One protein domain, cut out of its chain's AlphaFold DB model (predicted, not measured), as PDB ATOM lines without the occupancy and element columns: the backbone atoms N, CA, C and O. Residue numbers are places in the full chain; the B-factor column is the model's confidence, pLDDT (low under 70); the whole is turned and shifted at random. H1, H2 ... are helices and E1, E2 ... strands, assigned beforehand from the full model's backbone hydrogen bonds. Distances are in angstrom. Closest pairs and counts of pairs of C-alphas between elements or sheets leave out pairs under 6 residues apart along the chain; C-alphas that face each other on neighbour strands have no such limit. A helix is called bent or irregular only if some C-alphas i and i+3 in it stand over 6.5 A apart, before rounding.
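This is residues 4 to 84 of the 191 residues of the protein "Methylated-DNA--[protein]-cysteine S-methyltransferase" of Phycisphaerales bacterium (UniProt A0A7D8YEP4). A small twisted sheet of three strands is sandwiched between two helices, H1 on one face and H2 on the other. A long stretch without named elements, residues 55 to 68, joins the helices, passing round the E1 edge of the sheet. The printed part has 81 residues, with E1, E2, E3, H1 and H2 in chain order; the sheet order is E1, E2, E3, antiparallel throughout, and the class is mixed. It is compact, with a radius of gyration of the C-alphas of 12.8 A, and spans 37 by 29 by 20 A.

Strands E1, residues 4 to 9, E2, residues 16 to 21, and E3, residues 33 to 39, form a meander, each strand the antiparallel neighbour of the one before. In the hairpin of E1 and E2, N 7 and O 18 are within hydrogen-bond range at 2.8 A. In the hairpin of E2 and E3, N 19 and O 36 are at 2.9 A. The sheet is only just strongly twisted, its C-alphas lying up to 4.3 A off the best plane. Helix H1, residues 40 to 54, is on the sheet at a height of 8.9 A, over E2 and E3; its closest C-alphas to E2 are Gly 40 and Leu 16, 6.2 A. H2, residues 69 to 82, is on the opposite face, also at 8.9 A; its closest C-alphas to E3 are Val 70 and Val 33, 6.2 A. Every O i to N i+4 pair is within hydrogen-bond range in H2, and 9 of 11 in H1.

E1 begins at C-alpha 4 (130.464, 101.131, 76.988) and measures 16.0 A, E2 16.5 A and E3 18.5 A. H1 measures 21.3 A and is irregular, with C-alphas 41 and 44 7.4 A apart. H2 measures 19.9 A and ends at C-alpha 82 (151.904, 110.607, 65.017).

The C-alphas of Glu 55 and Gly 84, the two farthest apart, are 38.7 A apart. The printed part has no cut. The links from E2 to E3 and from H1 to H2 are long. Mean pLDDT of the printed part is 81.1; residues 23 to 30 and 56 to 66 are under 70.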
ATOM      1  N   LEU A   4     129.406 100.153  77.202       82.00
ATOM      2  CA  LEU A   4     130.464 101.131  76.988       82.00
ATOM      3  C   LEU A   4     131.792 100.571  77.502       82.00
ATOM      4  O   LEU A   4     131.839  99.942  78.560       82.00
ATOM      5  N   ARG A   5     132.876 100.817  76.763       85.44
ATOM      6  CA  ARG A   5     134.248 100.545  77.219       85.44
ATOM      7  C   ARG A   5     135.101 101.787  77.062       85.44
ATOM      8  O   ARG A   5     134.992 102.470  76.048       85.44
ATOM      9  N   THR A   6     135.977 102.015  78.029       87.19
ATOM     10  CA  THR A   6     136.892 103.158  78.074       87.19
ATOM     11  C   THR A   6     138.335 102.667  77.941       87.19
ATOM     12  O   THR A   6     138.665 101.605  78.466       87.19
ATOM     13  N   ARG A   7     139.210 103.412  77.256       90.00
ATOM     14  CA  ARG A   7     140.668 103.196  77.248       90.00
ATOM     15  C   ARG A   7     141.405 104.528  77.184       90.00
ATOM     16  O   ARG A   7     141.038 105.399  76.402       90.00
ATOM     17  N   VAL A   8     142.474 104.663  77.966       91.75
ATOM     18  CA  VAL A   8     143.415 105.781  77.833       91.75
ATOM     19  C   VAL A   8     144.469 105.421  76.788       91.75
ATOM     20  O   VAL A   8     145.165 104.419  76.929       91.75
ATOM     21  N   LEU A   9     144.573 106.235  75.743       92.62
ATOM     22  CA  LEU A   9     145.521 106.104  74.643       92.62
ATOM     23  C   LEU A   9     146.659 107.107  74.839       92.62
ATOM     24  O   LEU A   9     146.425 108.312  74.964       92.62
ATOM     25  N   SER A  10     147.899 106.623  74.850       92.75
ATOM     26  CA  SER A  10     149.073 107.495  74.962       92.75
ATOM     27  C   SER A  10     149.349 108.196  73.632       92.75
ATOM     28  O   SER A  10     149.382 107.551  72.586       92.75
ATOM     29  N   THR A  11     149.590 109.510  73.662       94.44
ATOM     30  CA  THR A  11     149.992 110.275  72.472       94.44
ATOM     31  C   THR A  11     151.149 111.227  72.785       94.44
ATOM     32  O   THR A  11     151.346 111.575  73.950       94.44
ATOM     33  N   PRO A  12     151.896 111.705  71.770       94.62
ATOM     34  CA  PRO A  12     152.919 112.735  71.955       94.62
ATOM     35  C   PRO A  12     152.397 114.130  72.341       94.62
ATOM     36  O   PRO A  12     153.212 115.023  72.554       94.62
ATOM     37  N   LEU A  13     151.076 114.355  72.356       93.50
ATOM     38  CA  LEU A  13     150.473 115.611  72.816       93.50
ATOM     39  C   LEU A  13     150.175 115.513  74.315       93.50
ATOM     40  O   LEU A  13     150.873 116.088  75.142       93.50
ATOM     41  N   GLU A  14     149.161 114.721  74.638       93.00
ATOM     42  CA  GLU A  14     148.758 114.299  75.975       93.00
ATOM     43  C   GLU A  14     147.885 113.032  75.836       93.00
ATOM     44  O   GLU A  14     147.460 112.700  74.720       93.00
ATOM     45  N   PRO A  15     147.612 112.286  76.919       92.88
ATOM     46  CA  PRO A  15     146.732 111.127  76.845       92.88
ATOM     47  C   PRO A  15     145.317 111.493  76.371       92.88
ATOM     48  O   PRO A  15     144.733 112.490  76.801       92.88
ATOM     49  N   LEU A  16     144.755 110.648  75.509       93.75
ATOM     50  CA  LEU A  16     143.365 110.729  75.062       93.75
ATOM     51  C   LEU A  16     142.549 109.620  75.717       93.75
ATOM     52  O   LEU A  16     142.989 108.477  75.764       93.75
ATOM     53  N   THR A  17     141.328 109.917  76.141       93.19
ATOM     54  CA  THR A  17     140.367 108.891  76.546       93.19
ATOM     55  C   THR A  17     139.481 108.535  75.361       93.19
ATOM     56  O   THR A  17     138.748 109.379  74.840       93.19
ATOM     57  N   ALA A  18     139.540 107.273  74.949       93.00
ATOM     58  CA  ALA A  18     138.688 106.681  73.933       93.00
ATOM     59  C   ALA A  18     137.540 105.907  74.591       93.00
ATOM     60  O   ALA A  18     137.767 105.129  75.517       93.00
ATOM     61  N   ILE A  19     136.317 106.099  74.096       90.50
ATOM     62  CA  ILE A  19     135.129 105.370  74.551       90.50
ATOM     63  C   ILE A  19     134.485 104.697  73.344       90.50
ATOM     64  O   ILE A  19     134.163 105.355  72.348       90.50
ATOM     65  N   SER A  20     134.288 103.387  73.438       89.56
ATOM     66  CA  SER A  20     133.544 102.601  72.460       89.56
ATOM     67  C   SER A  20     132.164 102.242  72.981       89.56
ATOM     68  O   SER A  20     131.992 101.986  74.171       89.56
ATOM     69  N   LEU A  21     131.221 102.133  72.058       86.12
ATOM     70  CA  LEU A  21     129.895 101.586  72.269       86.12
ATOM     71  C   LEU A  21     129.791 100.265  71.513       86.12
ATOM     72  O   LEU A  21     129.952 100.244  70.290       86.12
ATOM     73  N   ASP A  22     129.490  99.182  72.225       79.81
ATOM     74  CA  ASP A  22     129.079  97.941  71.579       79.81
ATOM     75  C   ASP A  22     127.768  98.180  70.859       79.81
ATOM     76  O   ASP A  22     126.748  98.535  71.460       79.81
ATOM     77  N   ALA A  23     127.814  98.008  69.547       65.75
ATOM     78  CA  ALA A  23     126.615  98.065  68.756       65.75
ATOM     79  C   ALA A  23     125.833  96.766  68.950       65.75
ATOM     80  O   ALA A  23     126.395  95.670  68.939       65.75
ATOM     81  N   ASP A  24     124.515  96.894  69.076       58.66
ATOM     82  CA  ASP A  24     123.626  95.777  68.783       58.66
ATOM     83  C   ASP A  24     123.969  95.271  67.364       58.66
ATOM     84  O   ASP A  24     124.021  96.100  66.443       58.66
ATOM     85  N   PRO A  25     124.208  93.963  67.150       50.44
ATOM     86  CA  PRO A  25     124.468  93.408  65.821       50.44
ATOM     87  C   PRO A  25     123.379  93.746  64.781       50.44
ATOM     88  O   PRO A  25     123.643  93.669  63.582       50.44
ATOM     89  N   LEU A  26     122.182  94.178  65.202       50.62
ATOM     90  CA  LEU A  26     121.122  94.692  64.323       50.62
ATOM     91  C   LEU A  26     121.317  96.151  63.864       50.62
ATOM     92  O   LEU A  26     120.680  96.572  62.899       50.62
ATOM     93  N   ARG A  27     122.150  96.948  64.549       51.28
ATOM     94  CA  ARG A  27     122.336  98.392  64.297       51.28
ATOM     95  C   ARG A  27     123.734  98.772  63.807       51.28
ATOM     96  O   ARG A  27     123.849  99.796  63.136       51.28
ATOM     97  N   ALA A  28     124.768  97.970  64.074       50.31
ATOM     98  CA  ALA A  28     126.038  98.072  63.354       50.31
ATOM     99  C   ALA A  28     126.619  96.673  63.073       50.31
ATOM    100  O   ALA A  28     126.838  95.905  64.006       50.31
ATOM    101  N   PRO A  29     126.920  96.335  61.807       49.38
ATOM    102  CA  PRO A  29     127.457  95.022  61.443       49.38
ATOM    103  C   PRO A  29     128.910  94.782  61.906       49.38
ATOM    104  O   PRO A  29     129.435  93.688  61.712       49.38
ATOM    105  N   ALA A  30     129.563  95.766  62.535       55.56
ATOM    106  CA  ALA A  30     130.868  95.630  63.183       55.56
ATOM    107  C   ALA A  30     130.696  95.835  64.695       55.56
ATOM    108  O   ALA A  30     130.197  96.873  65.118       55.56
ATOM    109  N   GLY A  31     131.094  94.845  65.499       75.94
ATOM    110  CA  GLY A  31     130.697  94.669  66.905       75.94
ATOM    111  C   GLY A  31     130.964  95.804  67.908       75.94
ATOM    112  O   GLY A  31     130.524  95.679  69.043       75.94
ATOM    113  N   ALA A  32     131.621  96.907  67.535       85.75
ATOM    114  CA  ALA A  32     131.736  98.117  68.354       85.75
ATOM    115  C   ALA A  32     132.040  99.352  67.486       85.75
ATOM    116  O   ALA A  32     132.663  99.243  66.427       85.75
ATOM    117  N   VAL A  33     131.648 100.537  67.959       90.12
ATOM    118  CA  VAL A  33     131.938 101.835  67.323       90.12
ATOM    119  C   VAL A  33     132.566 102.806  68.317       90.12
ATOM    120  O   VAL A  33     132.225 102.807  69.499       90.12
ATOM    121  N   LEU A  34     133.474 103.660  67.848       92.75
ATOM    122  CA  LEU A  34     134.047 104.748  68.633       92.75
ATOM    123  C   LEU A  34     133.022 105.884  68.751       92.75
ATOM    124  O   LEU A  34     132.531 106.394  67.744       92.75
ATOM    125  N   VAL A  35     132.712 106.286  69.978       91.75
ATOM    126  CA  VAL A  35     131.732 107.347  70.278       91.75
ATOM    127  C   VAL A  35     132.371 108.574  70.921       91.75
ATOM    128  O   VAL A  35     131.798 109.660  70.872       91.75
ATOM    129  N   CYS A  36     133.571 108.427  71.489       93.06
ATOM    130  CA  CYS A  36     134.339 109.526  72.057       93.06
ATOM    131  C   CYS A  36     135.841 109.264  71.919       93.06
ATOM    132  O   CYS A  36     136.298 108.133  72.084       93.06
ATOM    133  N   LEU A  37     136.598 110.324  71.658       95.06
ATOM    134  CA  LEU A  37     138.051 110.398  71.731       95.06
ATOM    135  C   LEU A  37     138.410 111.830  72.140       95.06
ATOM    136  O   LEU A  37     138.374 112.742  71.314       95.06
ATOM    137  N   GLU A  38     138.687 112.043  73.422       93.56
ATOM    138  CA  GLU A  38     138.827 113.383  74.004       93.56
ATOM    139  C   GLU A  38     140.048 113.492  74.909       93.56
ATOM    140  O   GLU A  38     140.489 112.526  75.529       93.56
ATOM    141  N   PHE A  39     140.564 114.710  75.003       91.00
ATOM    142  CA  PHE A  39     141.623 115.079  75.934       91.00
ATOM    143  C   PHE A  39     141.111 115.081  77.378       91.00
ATOM    144  O   PHE A  39     139.953 115.437  77.617       91.00
ATOM    145  N   GLY A  40     141.973 114.720  78.335       82.19
ATOM    146  CA  GLY A  40     141.612 114.437  79.734       82.19
ATOM    147  C   GLY A  40     140.670 115.456  80.392       82.19
ATOM    148  O   GLY A  40     139.661 115.076  80.983       82.19
ATOM    149  N   HIS A  41     140.916 116.759  80.221       82.75
ATOM    150  CA  HIS A  41     140.102 117.835  80.815       82.75
ATOM    151  C   HIS A  41     138.685 117.966  80.240       82.75
ATOM    152  O   HIS A  41     137.870 118.705  80.790       82.75
ATOM    153  N   ARG A  42     138.366 117.281  79.136       81.19
ATOM    154  CA  ARG A  42     137.035 117.294  78.502       81.19
ATOM    155  C   ARG A  42     136.247 116.006  78.707       81.19
ATOM    156  O   ARG A  42     135.056 115.990  78.389       81.19
ATOM    157  N   VAL A  43     136.881 114.961  79.240       81.94
ATOM    158  CA  VAL A  43     136.318 113.607  79.307       81.94
ATOM    159  C   VAL A  43     135.051 113.571  80.153       81.94
ATOM    160  O   VAL A  43     134.028 113.117  79.656       81.94
ATOM    161  N   SER A  44     135.055 114.150  81.358       78.56
ATOM    162  CA  SER A  44     133.881 114.121  82.248       78.56
ATOM    163  C   SER A  44     132.639 114.761  81.617       78.56
ATOM    164  O   SER A  44     131.525 114.260  81.753       78.56
ATOM    165  N   GLY A  45     132.823 115.855  80.869       76.44
ATOM    166  CA  GLY A  45     131.731 116.487  80.129       76.44
ATOM    167  C   GLY A  45     131.221 115.626  78.969       76.44
ATOM    168  O   GLY A  45     130.024 115.630  78.695       76.44
ATOM    169  N   ALA A  46     132.113 114.890  78.302       75.94
ATOM    170  CA  ALA A  46     131.762 113.982  77.214       75.94
ATOM    171  C   ALA A  46     131.062 112.708  77.719       75.94
ATOM    172  O   ALA A  46     130.068 112.303  77.122       75.94
ATOM    173  N   GLN A  47     131.520 112.122  78.833       77.88
ATOM    174  CA  GLN A  47     130.882 110.968  79.478       77.88
ATOM    175  C   GLN A  47     129.437 111.302  79.859       77.88
ATOM    176  O   GLN A  47     128.523 110.649  79.368       77.88
ATOM    177  N   GLY A  48     129.217 112.391  80.609       74.12
ATOM    178  CA  GLY A  48     127.870 112.785  81.031       74.12
ATOM    179  C   GLY A  48     126.921 113.128  79.873       74.12
ATOM    180  O   GLY A  48     125.709 112.951  79.987       74.12
ATOM    181  N   GLU A  49     127.443 113.616  78.744       78.06
ATOM    182  CA  GLU A  49     126.661 113.819  77.516       78.06
ATOM    183  C   GLU A  49     126.276 112.480  76.864       78.06
ATOM    184  O   GLU A  49     125.110 112.283  76.520       78.06
ATOM    185  N   LEU A  50     127.221 111.539  76.760       78.88
ATOM    186  CA  LEU A  50     126.994 110.194  76.225       78.88
ATOM    187  C   LEU A  50     125.914 109.443  77.003       78.88
ATOM    188  O   LEU A  50     124.989 108.905  76.403       78.88
ATOM    189  N   SER A  51     126.004 109.451  78.328       76.56
ATOM    190  CA  SER A  51     125.091 108.746  79.232       76.56
ATOM    191  C   SER A  51     123.660 109.225  79.080       76.56
ATOM    192  O   SER A  51     122.729 108.427  78.982       76.56
ATOM    193  N   ARG A  52     123.481 110.547  78.965       78.38
ATOM    194  CA  ARG A  52     122.171 111.152  78.699       78.38
ATOM    195  C   ARG A  52     121.620 110.743  77.340       78.38
ATOM    196  O   ARG A  52     120.434 110.462  77.239       78.38
ATOM    197  N   LEU A  53     122.457 110.737  76.302       78.75
ATOM    198  CA  LEU A  53     122.027 110.432  74.932       78.75
ATOM    199  C   LEU A  53     121.754 108.943  74.705       78.75
ATOM    200  O   LEU A  53     120.926 108.602  73.863       78.75
ATOM    201  N   LEU A  54     122.458 108.067  75.418       76.00
ATOM    202  CA  LEU A  54     122.325 106.616  75.306       76.00
ATOM    203  C   LEU A  54     121.354 106.022  76.333       76.00
ATOM    204  O   LEU A  54     121.085 104.825  76.269       76.00
ATOM    205  N   GLU A  55     120.832 106.841  77.251       77.44
ATOM    206  CA  GLU A  55     120.003 106.409  78.384       77.44
ATOM    207  C   GLU A  55     120.699 105.315  79.221       77.44
ATOM    208  O   GLU A  55     120.089 104.344  79.671       77.44
ATOM    209  N   THR A  56     122.011 105.469  79.420       68.38
ATOM    210  CA  THR A  56     122.855 104.549  80.195       68.38
ATOM    211  C   THR A  56     123.454 105.248  81.411       68.38
ATOM    212  O   THR A  56     123.580 106.471  81.407       68.38
ATOM    213  N   PRO A  57     123.892 104.499  82.440       67.25
ATOM    214  CA  PRO A  57     124.832 105.029  83.423       67.25
ATOM    215  C   PRO A  57     126.095 105.573  82.746       67.25
ATOM    216  O   PRO A  57     126.411 105.174  81.617       67.25
ATOM    217  N   ASP A  58     126.819 106.440  83.457       64.56
ATOM    218  CA  ASP A  58     128.126 106.902  83.001       64.56
ATOM    219  C   ASP A  58     129.044 105.719  82.681       64.56
ATOM    220  O   ASP A  58     129.072 104.745  83.445       64.56
ATOM    221  N   PRO A  59     129.758 105.755  81.536       65.31
ATOM    222  CA  PRO A  59     130.778 104.756  81.276       65.31
ATOM    223  C   PRO A  59     131.759 104.772  82.451       65.31
ATOM    224  O   PRO A  59     132.109 105.861  82.915       65.31
ATOM    225  N   PRO A  60     132.201 103.598  82.929       62.31
ATOM    226  CA  PRO A  60     133.118 103.540  84.053       62.31
ATOM    227  C   PRO A  60     134.361 104.385  83.753       62.31
ATOM    228  O   PRO A  60     134.877 104.375  82.629       62.31
ATOM    229  N   ASP A  61     134.836 105.100  84.775       57.16
ATOM    230  CA  ASP A  61     136.114 105.823  84.728       57.16
ATOM    231  C   ASP A  61     137.293 104.858  84.523       57.16
ATOM    232  O   ASP A  61     138.358 105.247  84.042       57.16
ATOM    233  N   GLU A  62     137.094 103.579  84.854       55.78
ATOM    234  CA  GLU A  62     138.070 102.519  84.658       55.78
ATOM    235  C   GLU A  62     138.018 101.901  83.259       55.78
ATOM    236  O   GLU A  62     136.966 101.636  82.669       55.78
ATOM    237  N   VAL A  63     139.215 101.599  82.759       56.69
ATOM    238  CA  VAL A  63     139.425 100.805  81.554       56.69
ATOM    239  C   VAL A  63     138.845  99.415  81.784       56.69
ATOM    240  O   VAL A  63     139.395  98.640  82.563       56.69
ATOM    241  N   ALA A  64     137.748  99.082  81.102       55.00
ATOM    242  CA  ALA A  64     137.225  97.723  81.136       55.00
ATOM    243  C   ALA A  64     138.290  96.779  80.541       55.00
ATOM    244  O   ALA A  64     138.641  96.940  79.366       55.00
ATOM    245  N   PRO A  65     138.830  95.813  81.307       50.06
ATOM    246  CA  PRO A  65     139.806  94.873  80.777       50.06
ATOM    247  C   PRO A  65     139.162  94.031  79.668       50.06
ATOM    248  O   PRO A  65     138.057  93.515  79.827       50.06
ATOM    249  N   GLY A  66     139.848  93.890  78.532       62.25
ATOM    250  CA  GLY A  66     139.379  93.072  77.414       62.25
ATOM    251  C   GLY A  66     139.812  93.577  76.039       62.25
ATOM    252  O   GLY A  66     140.300  94.698  75.881       62.25
ATOM    253  N   VAL A  67     139.619  92.720  75.035       71.44
ATOM    254  CA  VAL A  67     139.852  93.037  73.621       71.44
ATOM    255  C   VAL A  67     138.688  93.881  73.110       71.44
ATOM    256  O   VAL A  67     137.527  93.503  73.276       71.44
ATOM    257  N   CYS A  68     138.986  95.016  72.483       85.69
ATOM    258  CA  CYS A  68     137.984  95.862  71.847       85.69
ATOM    259  C   CYS A  68     138.541  96.319  70.495       85.69
ATOM    260  O   CYS A  68     139.278  97.307  70.457       85.69
ATOM    261  N   PRO A  69     138.189  95.638  69.386       88.06
ATOM    262  CA  PRO A  69     138.838  95.855  68.093       88.06
ATOM    263  C   PRO A  69     138.812  97.308  67.610       88.06
ATOM    264  O   PRO A  69     139.751  97.758  66.963       88.06
ATOM    265  N   VAL A  70     137.760  98.068  67.943       91.62
ATOM    266  CA  VAL A  70     137.665  99.487  67.569       91.62
ATOM    267  C   VAL A  70     138.625 100.373  68.371       91.62
ATOM    268  O   VAL A  70     139.182 101.317  67.814       91.62
ATOM    269  N   LEU A  71     138.857 100.064  69.652       92.25
ATOM    270  CA  LEU A  71     139.830 100.785  70.478       92.25
ATOM    271  C   LEU A  71     141.259 100.402  70.084       92.25
ATOM    272  O   LEU A  71     142.105 101.282  69.980       92.25
ATOM    273  N   ASP A  72     141.496  99.122  69.782       92.56
ATOM    274  CA  ASP A  72     142.779  98.632  69.265       92.56
ATOM    275  C   ASP A  72     143.121  99.310  67.925       92.56
ATOM    276  O   ASP A  72     144.236  99.791  67.725       92.56
ATOM    277  N   ALA A  73     142.138  99.427  67.022       94.81
ATOM    278  CA  ALA A  73     142.298 100.137  65.758       94.81
ATOM    279  C   ALA A  73     142.557 101.638  65.960       94.81
ATOM    280  O   ALA A  73     143.432 102.196  65.301       94.81
ATOM    281  N   ALA A  74     141.828 102.300  66.865       96.31
ATOM    282  CA  ALA A  74     142.046 103.714  67.162       96.31
ATOM    283  C   ALA A  74     143.462 103.972  67.699       96.31
ATOM    284  O   ALA A  74     144.131 104.895  67.239       96.31
ATOM    285  N   GLU A  75     143.934 103.133  68.621       96.31
ATOM    286  CA  GLU A  75     145.274 103.208  69.203       96.31
ATOM    287  C   GLU A  75     146.371 103.023  68.149       96.31
ATOM    288  O   GLU A  75     147.246 103.881  68.007       96.31
ATOM    289  N   ALA A  76     146.282 101.954  67.350       97.06
ATOM    290  CA  ALA A  76     147.248 101.669  66.292       97.06
ATOM    291  C   ALA A  76     147.311 102.802  65.255       97.06
ATOM    292  O   ALA A  76     148.390 103.305  64.933       97.06
ATOM    293  N   GLN A  77     146.154 103.265  64.772       98.31
ATOM    294  CA  GLN A  77     146.096 104.301  63.743       98.31
ATOM    295  C   GLN A  77     146.536 105.678  64.259       98.31
ATOM    296  O   GLN A  77     147.146 106.441  63.508       98.31
ATOM    297  N   LEU A  78     146.270 106.013  65.526       98.12
ATOM    298  CA  LEU A  78     146.833 107.214  66.150       98.12
ATOM    299  C   LEU A  78     148.360 107.128  66.223       98.12
ATOM    300  O   LEU A  78     149.034 108.098  65.877       98.12
ATOM    301  N   GLY A  79     148.905 105.971  66.609       98.06
ATOM    302  CA  GLY A  79     150.348 105.725  66.595       98.06
ATOM    303  C   GLY A  79     150.964 105.968  65.215       98.06
ATOM    304  O   GLY A  79     151.924 106.726  65.084       98.06
ATOM    305  N   GLU A  80     150.362 105.406  64.165       98.38
ATOM    306  CA  GLU A  80     150.787 105.614  62.774       98.38
ATOM    307  C   GLU A  80     150.674 107.081  62.329       98.38
ATOM    308  O   GLU A  80     151.547 107.575  61.612       98.38
ATOM    309  N   TYR A  81     149.623 107.795  62.746       98.50
ATOM    310  CA  TYR A  81     149.434 109.217  62.435       98.50
ATOM    311  C   TYR A  81     150.551 110.063  63.047       98.50
ATOM    312  O   TYR A  81     151.198 110.837  62.341       98.50
ATOM    313  N   PHE A  82     150.838 109.874  64.337       97.88
ATOM    314  CA  PHE A  82     151.904 110.607  65.017       97.88
ATOM    315  C   PHE A  82     153.307 110.219  64.531       97.88
ATOM    316  O   PHE A  82     154.214 111.047  64.591       97.88
ATOM    317  N   ALA A  83     153.480 109.006  64.002       97.25
ATOM    318  CA  ALA A  83     154.703 108.572  63.327       97.25
ATOM    319  C   ALA A  83     154.827 109.086  61.875       97.25
ATOM    320  O   ALA A  83     155.842 108.846  61.225       97.25
ATOM    321  N   GLY A  84     153.807 109.773  61.343       96.38
ATOM    322  CA  GLY A  84     153.782 110.281  59.967       96.38
ATOM    323  C   GLY A  84     153.483 109.226  58.894       96.38
ATOM    324  O   GLY A  84     153.567 109.523  57.702       96.38
TER     325      GLY A  84